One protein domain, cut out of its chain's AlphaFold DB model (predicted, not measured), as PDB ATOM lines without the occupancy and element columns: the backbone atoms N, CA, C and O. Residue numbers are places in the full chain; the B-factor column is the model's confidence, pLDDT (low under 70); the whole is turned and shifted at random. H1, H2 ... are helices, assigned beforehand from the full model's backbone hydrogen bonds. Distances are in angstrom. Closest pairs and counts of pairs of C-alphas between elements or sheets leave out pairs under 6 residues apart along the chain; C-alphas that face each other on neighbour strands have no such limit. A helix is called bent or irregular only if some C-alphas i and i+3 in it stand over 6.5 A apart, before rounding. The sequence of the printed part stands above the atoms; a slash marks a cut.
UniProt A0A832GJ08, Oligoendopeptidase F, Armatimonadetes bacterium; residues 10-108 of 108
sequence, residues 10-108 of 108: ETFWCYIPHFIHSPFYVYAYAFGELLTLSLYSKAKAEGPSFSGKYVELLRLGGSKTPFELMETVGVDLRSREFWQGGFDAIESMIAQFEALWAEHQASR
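AT A GLANCE: This is residues 10 to 108 of the 108 residues of the protein "Oligoendopeptidase F" of Armatimonadetes bacterium (UniProt A0A832GJ08). Two long helical pieces make a loose T: H4 meets the middle of H2a near its own beginning, about perpendicular to it, and residues 91 to 108, of which 91 to 106 belong to H4, stick out as a free arm. At the far end of H2a the bent helix H2 folds back into H2b, with short H3 near H2b, while small H1 stands free at the other end of the domain, beyond a long link. The printed part has 99 residues with four named helices, in the order H1, H2, H3, H4, and no named strand; the class is all helix. The whole is loose, with a radius of gyration of the C-alphas of 18.1 A, and flat, spanning 55 by 46 by 23 A.

IN THESE COORDINATES: H1 is residues 10 to 15, beginning at C-alpha 10 at (24.461, 16.244, -57.920); it is irregular, with C-alphas 10 and 13 7.5 A apart. H2, residues 27 to 59, was assigned as one helix by its hydrogen bonds but is bent: C-alphas 45 and 48 are 9.4 A apart. Its arm H2a, residues 27 to 45, is 27.1 A long from first to last C-alpha, and its arm H2b, residues 48 to 59, is 18.5 A long, beginning at C-alpha 48 at (-3.649, -1.558, -22.811). H3 is residues 66 to 71. H4, residues 80 to 106, is 38.9 A long and ends at C-alpha 106 at (-6.911, -8.169, -61.227).

HOW THE PARTS SIT: H1 is apart from H2a, H2b, H3 and H4. H2a and H4 touch, about perpendicular at 85 degrees, with residues 34 to 42 of H2a and 82 to 89 of H4 alone; the closest C-alphas, those of Ser 38 and Gly 86, are 4.0 A apart. H2a and H2b are close but not clearly touching, their closest C-alphas being those of Ala 43 and Phe 50 at 5.6 A. They run opposite ways at a shallow tilt of 32 degrees, only just short of steep. H2b and H3 are close but not clearly touching, with the C-alphas of Leu 57 and Leu 69 closest at 6.3 A. They run opposite ways at a shallow tilt of 34 degrees, only just short of steep. H3 and H4 are apart. Every O i to N i+4 pair is within hydrogen-bond range in H2a and H3; in H2b 6 of 8 are, in H4 21 of 23, and in H1 0 of 2, where 2 of 3 O i to N i+3 pairs are.

THE WHOLE: The two C-alphas farthest apart, those of Ser 63 and Arg 108, are 55.3 A apart. The printed part has no cut. The link from H1 to H2 is long, and those from H2 to H3 and H3 to H4 are short. The mean pLDDT of the printed part is 95.6, and no printed residue is under 70.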
ATOM      1  N   GLU A  10      23.171  16.121 -58.607       93.31
ATOM      2  CA  GLU A  10      24.461  16.244 -57.920       93.31
ATOM      3  C   GLU A  10      24.591  17.490 -57.025       93.31
ATOM      4  O   GLU A  10      25.395  17.498 -56.091       93.31
ATOM      5  N   THR A  11      23.778  18.524 -57.263       95.50
ATOM      6  CA  THR A  11      23.784  19.778 -56.487       95.50
ATOM      7  C   THR A  11      22.613  19.915 -55.515       95.50
ATOM      8  O   THR A  11      22.522  20.910 -54.798       95.50
ATOM      9  N   PHE A  12      21.720  18.923 -55.434       93.75
ATOM     10  CA  PHE A  12      20.507  19.028 -54.613       93.75
ATOM     11  C   PHE A  12      20.812  19.190 -53.122       93.75
ATOM     12  O   PHE A  12      20.069  19.841 -52.398       93.75
ATOM     13  N   TRP A  13      21.939  18.668 -52.646       93.25
ATOM     14  CA  TRP A  13      22.345  18.863 -51.258       93.25
ATOM     15  C   TRP A  13      22.528  20.352 -50.896       93.25
ATOM     16  O   TRP A  13      22.287  20.722 -49.750       93.25
ATOM     17  N   CYS A  14      22.886  21.216 -51.859       94.56
ATOM     18  CA  CYS A  14      23.185  22.630 -51.619       94.56
ATOM     19  C   CYS A  14      21.981  23.434 -51.115       94.56
ATOM     20  O   CYS A  14      22.168  24.405 -50.387       94.56
ATOM     21  N   TYR A  15      20.755  23.067 -51.506       92.69
ATOM     22  CA  TYR A  15      19.557  23.797 -51.079       92.69
ATOM     23  C   TYR A  15      18.974  23.272 -49.763       92.69
ATOM     24  O   TYR A  15      18.031  23.867 -49.248       92.69
ATOM     25  N   ILE A  16      19.503  22.171 -49.213       94.62
ATOM     26  CA  ILE A  16      19.008  21.550 -47.981       94.62
ATOM     27  C   ILE A  16      19.622  22.284 -46.779       94.62
ATOM     28  O   ILE A  16      20.793  22.063 -46.459       94.62
ATOM     29  N   PRO A  17      18.851  23.108 -46.039       95.56
ATOM     30  CA  PRO A  17      19.411  23.969 -44.994       95.56
ATOM     31  C   PRO A  17      20.058  23.174 -43.857       95.56
ATOM     32  O   PRO A  17      21.045  23.608 -43.268       95.56
ATOM     33  N   HIS A  18      19.532  21.980 -43.568       96.31
ATOM     34  CA  HIS A  18      19.996  21.131 -42.474       96.31
ATOM     35  C   HIS A  18      21.440  20.636 -42.637       96.31
ATOM     36  O   HIS A  18      22.059  20.286 -41.640       96.31
ATOM     37  N   PHE A  19      22.011  20.631 -43.845       92.88
ATOM     38  CA  PHE A  19      23.422  20.269 -44.020       92.88
ATOM     39  C   PHE A  19      24.387  21.379 -43.605       92.88
ATOM     40  O   PHE A  19      25.531  21.085 -43.267       92.88
ATOM     41  N   ILE A  20      23.927  22.632 -43.589       93.75
ATOM     42  CA  ILE A  20      24.765  23.800 -43.298       93.75
ATOM     43  C   ILE A  20      24.427  24.399 -41.931       93.75
ATOM     44  O   ILE A  20      25.318  24.684 -41.138       93.75
ATOM     45  N   HIS A  21      23.138  24.582 -41.641       95.25
ATOM     46  CA  HIS A  21      22.677  25.326 -40.467       95.25
ATOM     47  C   HIS A  21      22.417  24.449 -39.239       95.25
ATOM     48  O   HIS A  21      22.470  24.950 -38.120       95.25
ATOM     49  N   SER A  22      22.172  23.150 -39.438       95.31
ATOM     50  CA  SER A  22      21.832  22.208 -38.361       95.31
ATOM     51  C   SER A  22      22.559  20.871 -38.556       95.31
ATOM     52  O   SER A  22      21.908  19.842 -38.776       95.31
ATOM     53  N   PRO A  23      23.906  20.859 -38.526       90.62
ATOM     54  CA  PRO A  23      24.679  19.653 -38.794       90.62
ATOM     55  C   PRO A  23      24.260  18.516 -37.855       90.62
ATOM     56  O   PRO A  23      23.965  18.738 -36.682       90.62
ATOM     57  N   PHE A  24      24.219  17.292 -38.385       92.06
ATOM     58  CA  PHE A  24      23.756  16.086 -37.682       92.06
ATOM     59  C   PHE A  24      22.298  16.115 -37.198       92.06
ATOM     60  O   PHE A  24      21.905  15.258 -36.420       92.06
ATOM     61  N   TYR A  25      21.453  17.033 -37.663       94.38
ATOM     62  CA  TYR A  25      20.041  17.026 -37.276       94.38
ATOM     63  C   TYR A  25      19.227  15.958 -38.020       94.38
ATOM     64  O   TYR A  25      18.359  15.310 -37.445       94.38
ATOM     65  N   VAL A  26      19.528  15.731 -39.302       95.50
ATOM     66  CA  VAL A  26      18.660  14.930 -40.184       95.50
ATOM     67  C   VAL A  26      18.533  13.458 -39.783       95.50
ATOM     68  O   VAL A  26      17.510  12.847 -40.081       95.50
ATOM     69  N   TYR A  27      19.520  12.886 -39.076       94.62
ATOM     70  CA  TYR A  27      19.414  11.499 -38.604       94.62
ATOM     71  C   TYR A  27      18.262  11.338 -37.603       94.62
ATOM     72  O   TYR A  27      17.670  10.263 -37.535       94.62
ATOM     73  N   ALA A  28      17.924  12.402 -36.860       94.81
ATOM     74  CA  ALA A  28      16.873  12.375 -35.854       94.81
ATOM     75  C   ALA A  28      15.500  12.060 -36.466       94.81
ATOM     76  O   ALA A  28      14.667  11.474 -35.783       94.81
ATOM     77  N   TYR A  29      15.276  12.374 -37.749       95.81
ATOM     78  CA  TYR A  29      14.055  11.978 -38.455       95.81
ATOM     79  C   TYR A  29      13.979  10.466 -38.657       95.81
ATOM     80  O   TYR A  29      12.990   9.851 -38.277       95.81
ATOM     81  N   ALA A  30      15.036   9.857 -39.203       96.06
ATOM     82  CA  ALA A  30      15.077   8.410 -39.413       96.06
ATOM     83  C   ALA A  30      15.036   7.648 -38.079       96.06
ATOM     84  O   ALA A  30      14.304   6.672 -37.940       96.06
ATOM     85  N   PHE A  31      15.781   8.131 -37.082       96.12
ATOM     86  CA  PHE A  31      15.749   7.597 -35.724       96.12
ATOM     87  C   PHE A  31      14.353   7.719 -35.100       96.12
ATOM     88  O   PHE A  31      13.841   6.739 -34.572       96.12
ATOM     89  N   GLY A  32      13.729   8.898 -35.168       96.25
ATOM     90  CA  GLY A  32      12.423   9.166 -34.569       96.25
ATOM     91  C   GLY A  32      11.295   8.353 -35.204       96.25
ATOM     92  O   GLY A  32      10.461   7.808 -34.482       96.25
ATOM     93  N   GLU A  33      11.301   8.213 -36.530       97.31
ATOM     94  CA  GLU A  33      10.342   7.377 -37.261       97.31
ATOM     95  C   GLU A  33      10.474   5.910 -36.840       97.31
ATOM     96  O   GLU A  33       9.514   5.300 -36.363       97.31
ATOM     97  N   LEU A  34      11.689   5.355 -36.921       97.69
ATOM     98  CA  LEU A  34      11.920   3.957 -36.567       97.69
ATOM     99  C   LEU A  34      11.636   3.696 -35.080       97.69
ATOM    100  O   LEU A  34      11.109   2.638 -34.730       97.69
ATOM    101  N   LEU A  35      11.929   4.663 -34.205       97.44
ATOM    102  CA  LEU A  35      11.639   4.575 -32.776       97.44
ATOM    103  C   LEU A  35      10.131   4.511 -32.546       97.44
ATOM    104  O   LEU A  35       9.661   3.674 -31.781       97.44
ATOM    105  N   THR A  36       9.373   5.358 -33.241       96.56
ATOM    106  CA  THR A  36       7.909   5.405 -33.152       96.56
ATOM    107  C   THR A  36       7.286   4.091 -33.608       96.56
ATOM    108  O   THR A  36       6.450   3.531 -32.898       96.56
ATOM    109  N   LEU A  37       7.731   3.546 -34.742       97.88
ATOM    110  CA  LEU A  37       7.252   2.259 -35.253       97.88
ATOM    111  C   LEU A  37       7.590   1.101 -34.299       97.88
ATOM    112  O   LEU A  37       6.736   0.261 -34.015       97.88
ATOM    113  N   SER A  38       8.801   1.099 -33.738       97.62
ATOM    114  CA  SER A  38       9.244   0.083 -32.773       97.62
ATOM    115  C   SER A  38       8.458   0.166 -31.455       97.62
ATOM    116  O   SER A  38       7.988  -0.850 -30.938       97.62
ATOM    117  N   LEU A  39       8.231   1.380 -30.936       96.94
ATOM    118  CA  LEU A  39       7.383   1.621 -29.762       96.94
ATOM    119  C   LEU A  39       5.938   1.197 -30.014       96.94
ATOM    120  O   LEU A  39       5.316   0.616 -29.129       96.94
ATOM    121  N   TYR A  40       5.407   1.443 -31.210       94.75
ATOM    122  CA  TYR A  40       4.063   1.016 -31.584       94.75
ATOM    123  C   TYR A  40       3.937  -0.512 -31.647       94.75
ATOM    124  O   TYR A  40       2.963  -1.070 -31.137       94.75
ATOM    125  N   SER A  41       4.941  -1.201 -32.200       94.94
ATOM    126  CA  SER A  41       5.013  -2.668 -32.188       94.94
ATOM    127  C   SER A  41       5.023  -3.214 -30.752       94.94
ATOM    128  O   SER A  41       4.201  -4.060 -30.390       94.94
ATOM    129  N   LYS A  42       5.853  -2.627 -29.877       94.62
ATOM    130  CA  LYS A  42       5.873  -2.949 -28.443       94.62
ATOM    131  C   LYS A  42       4.531  -2.673 -27.759       94.62
ATOM    132  O   LYS A  42       4.062  -3.510 -26.991       94.62
ATOM    133  N   ALA A  43       3.900  -1.538 -28.047       95.25
ATOM    134  CA  ALA A  43       2.606  -1.166 -27.485       95.25
ATOM    135  C   ALA A  43       1.511  -2.172 -27.861       95.25
ATOM    136  O   ALA A  43       0.696  -2.534 -27.016       95.25
ATOM    137  N   LYS A  44       1.510  -2.667 -29.107       94.38
ATOM    138  CA  LYS A  44       0.594  -3.730 -29.545       94.38
ATOM    139  C   LYS A  44       0.809  -5.031 -28.778       94.38
ATOM    140  O   LYS A  44      -0.171  -5.643 -28.366       94.38
ATOM    141  N   ALA A  45       2.063  -5.436 -28.585       93.44
ATOM    142  CA  ALA A  45       2.396  -6.665 -27.867       93.44
ATOM    143  C   ALA A  45       2.052  -6.586 -26.368       93.44
ATOM    144  O   ALA A  45       1.570  -7.552 -25.785       93.44
ATOM    145  N   GLU A  46       2.285  -5.431 -25.743       95.38
ATOM    146  CA  GLU A  46       2.037  -5.197 -24.314       95.38
ATOM    147  C   GLU A  46       0.565  -4.861 -23.996       95.38
ATOM    148  O   GLU A  46       0.091  -5.050 -22.870       95.38
ATOM    149  N   GLY A  47      -0.181  -4.381 -24.991       95.25
ATOM    150  CA  GLY A  47      -1.606  -4.101 -24.884       95.25
ATOM    151  C   GLY A  47      -1.930  -2.853 -24.047       95.25
ATOM    152  O   GLY A  47      -1.117  -1.930 -23.937       95.25
ATOM    153  N   PRO A  48      -3.130  -2.782 -23.436       94.44
ATOM    154  CA  PRO A  48      -3.649  -1.558 -22.811       94.44
ATOM    155  C   PRO A  48      -2.752  -0.942 -21.729       94.44
ATOM    156  O   PRO A  48      -2.779   0.274 -21.516       94.44
ATOM    157  N   SER A  49      -1.932  -1.765 -21.067       91.75
ATOM    158  CA  SER A  49      -1.042  -1.334 -19.983       91.75
ATOM    159  C   SER A  49       0.081  -0.389 -20.439       91.75
ATOM    160  O   SER A  49       0.568   0.411 -19.638       91.75
ATOM    161  N   PHE A  50       0.437  -0.402 -21.728       96.00
ATOM    162  CA  PHE A  50       1.499   0.446 -22.274       96.00
ATOM    163  C   PHE A  50       1.131   1.935 -22.284       96.00
ATOM    164  O   PHE A  50       1.986   2.795 -22.068       96.00
ATOM    165  N   SER A  51      -0.150   2.257 -22.496       94.25
ATOM    166  CA  SER A  51      -0.625   3.642 -22.640       94.25
ATOM    167  C   SER A  51      -0.249   4.532 -21.448       94.25
ATOM    168  O   SER A  51       0.214   5.655 -21.638       94.25
ATOM    169  N   GLY A  52      -0.361   4.010 -20.220       95.25
ATOM    170  CA  GLY A  52       0.022   4.728 -19.005       95.25
ATOM    171  C   GLY A  52       1.519   5.040 -18.944       95.25
ATOM    172  O   GLY A  52       1.894   6.164 -18.614       95.25
ATOM    173  N   LYS A  53       2.373   4.082 -19.330       95.12
ATOM    174  CA  LYS A  53       3.833   4.276 -19.390       95.12
ATOM    175  C   LYS A  53       4.214   5.316 -20.440       95.12
ATOM    176  O   LYS A  53       5.085   6.145 -20.198       95.12
ATOM    177  N   TYR A  54       3.528   5.301 -21.582       95.75
ATOM    178  CA  TYR A  54       3.752   6.263 -22.656       95.75
ATOM    179  C   TYR A  54       3.347   7.690 -22.259       95.75
ATOM    180  O   TYR A  54       4.067   8.642 -22.546       95.75
ATOM    181  N   VAL A  55       2.231   7.862 -21.541       96.31
ATOM    182  CA  VAL A  55       1.849   9.179 -21.005       96.31
ATOM    183  C   VAL A  55       2.887   9.687 -20.005       96.31
ATOM    184  O   VAL A  55       3.227  10.869 -20.036       96.31
ATOM    185  N   GLU A  56       3.414   8.817 -19.144       95.31
ATOM    186  CA  GLU A  56       4.449   9.211 -18.187       95.31
ATOM    187  C   GLU A  56       5.754   9.618 -18.877       95.31
ATOM    188  O   GLU A  56       6.317  10.660 -18.554       95.31
ATOM    189  N   LEU A  57       6.167   8.871 -19.902       96.12
ATOM    190  CA  LEU A  57       7.270   9.249 -20.784       96.12
ATOM    191  C   LEU A  57       7.085  10.671 -21.348       96.12
ATOM    192  O   LEU A  57       7.996  11.493 -21.261       96.12
ATOM    193  N   LEU A  58       5.905  10.987 -21.895       96.44
ATOM    194  CA  LEU A  58       5.634  12.301 -22.493       96.44
ATOM    195  C   LEU A  58       5.684  13.441 -21.467       96.44
ATOM    196  O   LEU A  58       6.129  14.541 -21.800       96.44
ATOM    197  N   ARG A  59       5.268  13.196 -20.218       97.31
ATOM    198  CA  ARG A  59       5.328  14.200 -19.140       97.31
ATOM    199  C   ARG A  59       6.751  14.635 -18.803       97.31
ATOM    200  O   ARG A  59       6.938  15.758 -18.344       97.31
ATOM    201  N   LEU A  60       7.741  13.776 -19.034       97.19
ATOM    202  CA  LEU A  60       9.141  14.075 -18.737       97.19
ATOM    203  C   LEU A  60       9.744  15.095 -19.712       97.19
ATOM    204  O   LEU A  60      10.735  15.744 -19.367       97.19
ATOM    205  N   GLY A  61       9.162  15.273 -20.903       95.44
ATOM    206  CA  GLY A  61       9.661  16.205 -21.913       95.44
ATOM    207  C   GLY A  61      11.163  16.032 -22.170       95.44
ATOM    208  O   GLY A  61      11.654  14.920 -22.337       95.44
ATOM    209  N   GLY A  62      11.908  17.141 -22.161       94.44
ATOM    210  CA  GLY A  62      13.369  17.151 -22.324       94.44
ATOM    211  C   GLY A  62      14.174  17.058 -21.023       94.44
ATOM    212  O   GLY A  62      15.349  17.408 -21.026       94.44
ATOM    213  N   SER A  63      13.565  16.661 -19.898       96.88
ATOM    214  CA  SER A  63      14.244  16.645 -18.585       96.88
ATOM    215  C   SER A  63      15.261  15.510 -18.406       96.88
ATOM    216  O   SER A  63      16.003  15.503 -17.423       96.88
ATOM    217  N   LYS A  64      15.293  14.549 -19.334       96.62
ATOM    218  CA  LYS A  64      16.134  13.350 -19.302       96.62
ATOM    219  C   LYS A  64      16.763  13.086 -20.662       96.62
ATOM    220  O   LYS A  64      16.291  13.577 -21.688       96.62
ATOM    221  N   THR A  65      17.816  12.280 -20.671       95.94
ATOM    222  CA  THR A  65      18.429  11.807 -21.914       95.94
ATOM    223  C   THR A  65      17.500  10.831 -22.654       95.94
ATOM    224  O   THR A  65      16.673  10.171 -22.022       95.94
ATOM    225  N   PRO A  66      17.646  10.660 -23.983       94.06
ATOM    226  CA  PRO A  66      16.851   9.689 -24.739       94.06
ATOM    227  C   PRO A  66      16.924   8.257 -24.192       94.06
ATOM    228  O   PRO A  66      15.924   7.549 -24.215       94.06
ATOM    229  N   PHE A  67      18.082   7.839 -23.668       95.69
ATOM    230  CA  PHE A  67      18.241   6.520 -23.051       95.69
ATOM    231  C   PHE A  67      17.402   6.392 -21.776       95.69
ATOM    232  O   PHE A  67      16.588   5.480 -21.682       95.69
ATOM    233  N   GLU A  68      17.526   7.343 -20.847       96.62
ATOM    234  CA  GLU A  68      16.750   7.344 -19.598       96.62
ATOM    235  C   GLU A  68      15.240   7.463 -19.848       96.62
ATOM    236  O   GLU A  68      14.442   6.905 -19.102       96.62
ATOM    237  N   LEU A  69      14.832   8.196 -20.889       97.12
ATOM    238  CA  LEU A  69      13.435   8.268 -21.312       97.12
ATOM    239  C   LEU A  69      12.936   6.896 -21.781       97.12
ATOM    240  O   LEU A  69      11.887   6.434 -21.346       97.12
ATOM    241  N   MET A  70      13.681   6.204 -22.640       96.69
ATOM    242  CA  MET A  70      13.254   4.897 -23.151       96.69
ATOM    243  C   MET A  70      13.232   3.802 -22.083       96.69
ATOM    244  O   MET A  70      12.369   2.921 -22.120       96.69
ATOM    245  N   GLU A  71      14.085   3.896 -21.066       94.81
ATOM    246  CA  GLU A  71      14.033   3.005 -19.906       94.81
ATOM    247  C   GLU A  71      12.673   3.061 -19.180       94.81
ATOM    248  O   GLU A  71      12.197   2.026 -18.709       94.81
ATOM    249  N   THR A  72      11.973   4.209 -19.158       93.75
ATOM    250  CA  THR A  72      10.660   4.328 -18.483       93.75
ATOM    251  C   THR A  72       9.553   3.520 -19.159       93.75
ATOM    252  O   THR A  72       8.552   3.178 -18.528       93.75
ATOM    253  N   VAL A  73       9.730   3.190 -20.438       95.31
ATOM    254  CA  VAL A  73       8.847   2.301 -21.204       95.31
ATOM    255  C   VAL A  73       9.466   0.914 -21.408       95.31
ATOM    256  O   VAL A  73       8.929   0.106 -22.162       95.31
ATOM    257  N   GLY A  74      10.557   0.603 -20.701       94.19
ATOM    258  CA  GLY A  74      11.236  -0.690 -20.758       94.19
ATOM    259  C   GLY A  74      11.880  -0.967 -22.115       94.19
ATOM    260  O   GLY A  74      11.762  -2.080 -22.625       94.19
ATOM    261  N   VAL A  75      12.487   0.052 -22.724       96.31
ATOM    262  CA  VAL A  75      13.173  -0.034 -24.016       96.31
ATOM    263  C   VAL A  75      14.659   0.253 -23.835       96.31
ATOM    264  O   VAL A  75      15.036   1.296 -23.309       96.31
ATOM    265  N   ASP A  76      15.498  -0.652 -24.341       95.75
ATOM    266  CA  ASP A  76      16.927  -0.404 -24.535       95.75
ATOM    267  C   ASP A  76      17.184  -0.005 -25.991       95.75
ATOM    268  O   ASP A  76      17.041  -0.810 -26.911       95.75
ATOM    269  N   LEU A  77      17.619   1.239 -26.199       96.06
ATOM    270  CA  LEU A  77      17.964   1.769 -27.522       96.06
ATOM    271  C   LEU A  77      19.164   1.059 -28.179       96.06
ATOM    272  O   LEU A  77      19.426   1.284 -29.360       96.06
ATOM    273  N   ARG A  78      19.907   0.217 -27.449       96.19
ATOM    274  CA  ARG A  78      20.999  -0.607 -27.997       96.19
ATOM    275  C   ARG A  78      20.531  -1.982 -28.476       96.19
ATOM    276  O   ARG A  78      21.303  -2.664 -29.147       96.19
ATOM    277  N   SER A  79      19.300  -2.391 -28.164       96.94
ATOM    278  CA  SER A  79      18.769  -3.692 -28.574       96.94
ATOM    279  C   SER A  79      18.448  -3.703 -30.063       96.94
ATOM    280  O   SER A  79      17.626  -2.925 -30.544       96.94
ATOM    281  N   ARG A  80      19.057  -4.638 -30.797       97.00
ATOM    282  CA  ARG A  80      18.717  -4.885 -32.204       97.00
ATOM    283  C   ARG A  80      17.276  -5.371 -32.338       97.00
ATOM    284  O   ARG A  80      16.587  -4.977 -33.271       97.00
ATOM    285  N   GLU A  81      16.837  -6.211 -31.413       95.06
ATOM    286  CA  GLU A  81      15.517  -6.838 -31.396       95.06
ATOM    287  C   GLU A  81      14.415  -5.787 -31.257       95.06
ATOM    288  O   GLU A  81      13.393  -5.874 -31.932       95.06
ATOM    289  N   PHE A  82      14.644  -4.754 -30.439       96.44
ATOM    290  CA  PHE A  82      13.728  -3.622 -30.339       96.44
ATOM    291  C   PHE A  82      13.541  -2.926 -31.694       96.44
ATOM    292  O   PHE A  82      12.409  -2.753 -32.144       96.44
ATOM    293  N   TRP A  83      14.644  -2.578 -32.364       97.69
ATOM    294  CA  TRP A  83      14.606  -1.905 -33.665       97.69
ATOM    295  C   TRP A  83      14.036  -2.779 -34.782       97.69
ATOM    296  O   TRP A  83      13.409  -2.254 -35.703       97.69
ATOM    297  N   GLN A  84      14.216  -4.102 -34.698       96.94
ATOM    298  CA  GLN A  84      13.640  -5.042 -35.658       96.94
ATOM    299  C   GLN A  84      12.115  -4.899 -35.724       96.94
ATOM    300  O   GLN A  84      11.565  -4.866 -36.818       96.94
ATOM    301  N   GLY A  85      11.445  -4.661 -34.592       95.38
ATOM    302  CA  GLY A  85       9.996  -4.440 -34.572       95.38
ATOM    303  C   GLY A  85       9.527  -3.240 -35.408       95.38
ATOM    304  O   GLY A  85       8.411  -3.260 -35.927       95.38
ATOM    305  N   GLY A  86      10.359  -2.203 -35.566       97.00
ATOM    306  CA  GLY A  86      10.077  -1.079 -36.459       97.00
ATOM    307  C   GLY A  86      10.231  -1.444 -37.937       97.00
ATOM    308  O   GLY A  86       9.395  -1.056 -38.752       97.00
ATOM    309  N   PHE A  87      11.254  -2.229 -38.284       97.81
ATOM    310  CA  PHE A  87      11.432  -2.741 -39.647       97.81
ATOM    311  C   PHE A  87      10.316  -3.709 -40.043       97.81
ATOM    312  O   PHE A  87       9.761  -3.564 -41.130       97.81
ATOM    313  N   ASP A  88       9.916  -4.609 -39.145       97.12
ATOM    314  CA  ASP A  88       8.812  -5.549 -39.369       97.12
ATOM    315  C   ASP A  88       7.488  -4.804 -39.627       97.12
ATOM    316  O   ASP A  88       6.662  -5.223 -40.441       97.12
ATOM    317  N   ALA A  89       7.279  -3.655 -38.970       96.12
ATOM    318  CA  ALA A  89       6.119  -2.807 -39.226       96.12
ATOM    319  C   ALA A  89       6.134  -2.220 -40.651       96.12
ATOM    320  O   ALA A  89       5.094  -2.202 -41.310       96.12
ATOM    321  N   ILE A  90       7.297  -1.772 -41.137       97.38
ATOM    322  CA  ILE A  90       7.474  -1.282 -42.516       97.38
ATOM    323  C   ILE A  90       7.249  -2.414 -43.517       97.38
ATOM    324  O   ILE A  90       6.496  -2.240 -44.472       97.38
ATOM    325  N   GLU A  91       7.845  -3.581 -43.278       97.88
ATOM    326  CA  GLU A  91       7.667  -4.766 -44.118       97.88
ATOM    327  C   GLU A  91       6.190  -5.162 -44.212       97.88
ATOM    328  O   GLU A  91       5.673  -5.381 -45.308       97.88
ATOM    329  N   SER A  92       5.465  -5.145 -43.090       97.06
ATOM    330  CA  SER A  92       4.026  -5.414 -43.080       97.06
ATOM    331  C   SER A  92       3.228  -4.405 -43.910       97.06
ATOM    332  O   SER A  92       2.294  -4.795 -44.611       97.06
ATOM    333  N   MET A  93       3.581  -3.116 -43.853       97.56
ATOM    334  CA  MET A  93       2.927  -2.081 -44.660       97.56
ATOM    335  C   MET A  93       3.196  -2.272 -46.159       97.56
ATOM    336  O   MET A  93       2.274  -2.128 -46.961       97.56
ATOM    337  N   ILE A  94       4.423  -2.643 -46.533       98.19
ATOM    338  CA  ILE A  94       4.787  -2.950 -47.924       98.19
ATOM    339  C   ILE A  94       4.000  -4.166 -48.421       98.19
ATOM    340  O   ILE A  94       3.344  -4.077 -49.456       98.19
ATOM    341  N   ALA A  95       3.977  -5.260 -47.658       98.44
ATOM    342  CA  ALA A  95       3.244  -6.470 -48.029       98.44
ATOM    343  C   ALA A  95       1.735  -6.210 -48.200       98.44
ATOM    344  O   ALA A  95       1.111  -6.709 -49.136       98.44
ATOM    345  N   GLN A  96       1.143  -5.388 -47.325       98.25
ATOM    346  CA  GLN A  96      -0.257  -4.968 -47.454       98.25
ATOM    347  C   GLN A  96      -0.496  -4.162 -48.732       98.25
ATOM    348  O   GLN A  96      -1.476  -4.400 -49.437       98.25
ATOM    349  N   PHE A  97       0.398  -3.224 -49.050       98.38
ATOM    350  CA  PHE A  97       0.311  -2.450 -50.283       98.38
ATOM    351  C   PHE A  97       0.403  -3.346 -51.527       98.38
ATOM    352  O   PHE A  97      -0.416  -3.210 -52.433       98.38
ATOM    353  N   GLU A  98       1.354  -4.282 -51.565       98.19
ATOM    354  CA  GLU A  98       1.537  -5.204 -52.691       98.19
ATOM    355  C   GLU A  98       0.309  -6.094 -52.924       98.19
ATOM    356  O   GLU A  98      -0.110  -6.273 -54.069       98.19
ATOM    357  N   ALA A  99      -0.313  -6.591 -51.850       98.38
ATOM    358  CA  ALA A  99      -1.544  -7.375 -51.933       98.38
ATOM    359  C   ALA A  99      -2.703  -6.555 -52.528       98.38
ATOM    360  O   ALA A  99      -3.318  -6.969 -53.512       98.38
ATOM    361  N   LEU A 100      -2.946  -5.354 -51.992       98.31
ATOM    362  CA  LEU A 100      -3.988  -4.449 -52.493       98.31
ATOM    363  C   LEU A 100      -3.737  -4.035 -53.948       98.31
ATOM    364  O   LEU A 100      -4.672  -3.898 -54.740       98.31
ATOM    365  N   TRP A 101      -2.473  -3.842 -54.326       98.00
ATOM    366  CA  TRP A 101      -2.099  -3.520 -55.696       98.00
ATOM    367  C   TRP A 101      -2.385  -4.674 -56.661       98.00
ATOM    368  O   TRP A 101      -2.917  -4.442 -57.748       98.00
ATOM    369  N   ALA A 102      -2.090  -5.916 -56.267       97.81
ATOM    370  CA  ALA A 102      -2.408  -7.095 -57.066       97.81
ATOM    371  C   ALA A 102      -3.926  -7.255 -57.272       97.81
ATOM    372  O   ALA A 102      -4.372  -7.496 -58.395       97.81
ATOM    373  N   GLU A 103      -4.729  -7.038 -56.226       97.69
ATOM    374  CA  GLU A 103      -6.198  -7.023 -56.315       97.69
ATOM    375  C   GLU A 103      -6.709  -5.918 -57.254       97.69
ATOM    376  O   GLU A 103      -7.604  -6.145 -58.076       97.69
ATOM    377  N   HIS A 104      -6.116  -4.723 -57.186       97.44
ATOM    378  CA  HIS A 104      -6.457  -3.628 -58.092       97.44
ATOM    379  C   HIS A 104      -6.140  -3.961 -59.556       97.44
ATOM    380  O   HIS A 104      -6.918  -3.623 -60.446       97.44
ATOM    381  N   GLN A 105      -5.014  -4.627 -59.828       97.31
ATOM    382  CA  GLN A 105      -4.679  -5.043 -61.192       97.31
ATOM    383  C   GLN A 105      -5.598  -6.147 -61.710       97.31
ATOM    384  O   GLN A 105      -5.958  -6.118 -62.879       97.31
ATOM    385  N   ALA A 106      -6.004  -7.086 -60.853       95.00
ATOM    386  CA  ALA A 106      -6.911  -8.169 -61.227       95.00
ATOM    387  C   ALA A 106      -8.364  -7.711 -61.457       95.00
ATOM    388  O   ALA A 106      -9.143  -8.433 -62.075       95.00
ATOM    389  N   SER A 107      -8.745  -6.537 -60.941       90.75
ATOM    390  CA  SER A 107     -10.083  -5.948 -61.105       90.75
ATOM    391  C   SER A 107     -10.200  -4.970 -62.283       90.75
ATOM    392  O   SER A 107     -11.288  -4.443 -62.524       90.75
ATOM    393  N   ARG A 108      -9.104  -4.732 -63.013       72.31
ATOM    394  CA  ARG A 108      -9.071  -3.992 -64.284       72.31
ATOM    395  C   ARG A 108      -9.163  -4.934 -65.476       72.31
ATOM    396  O   ARG A 108      -9.804  -4.516 -66.464       72.31
TER     397      ARG A 108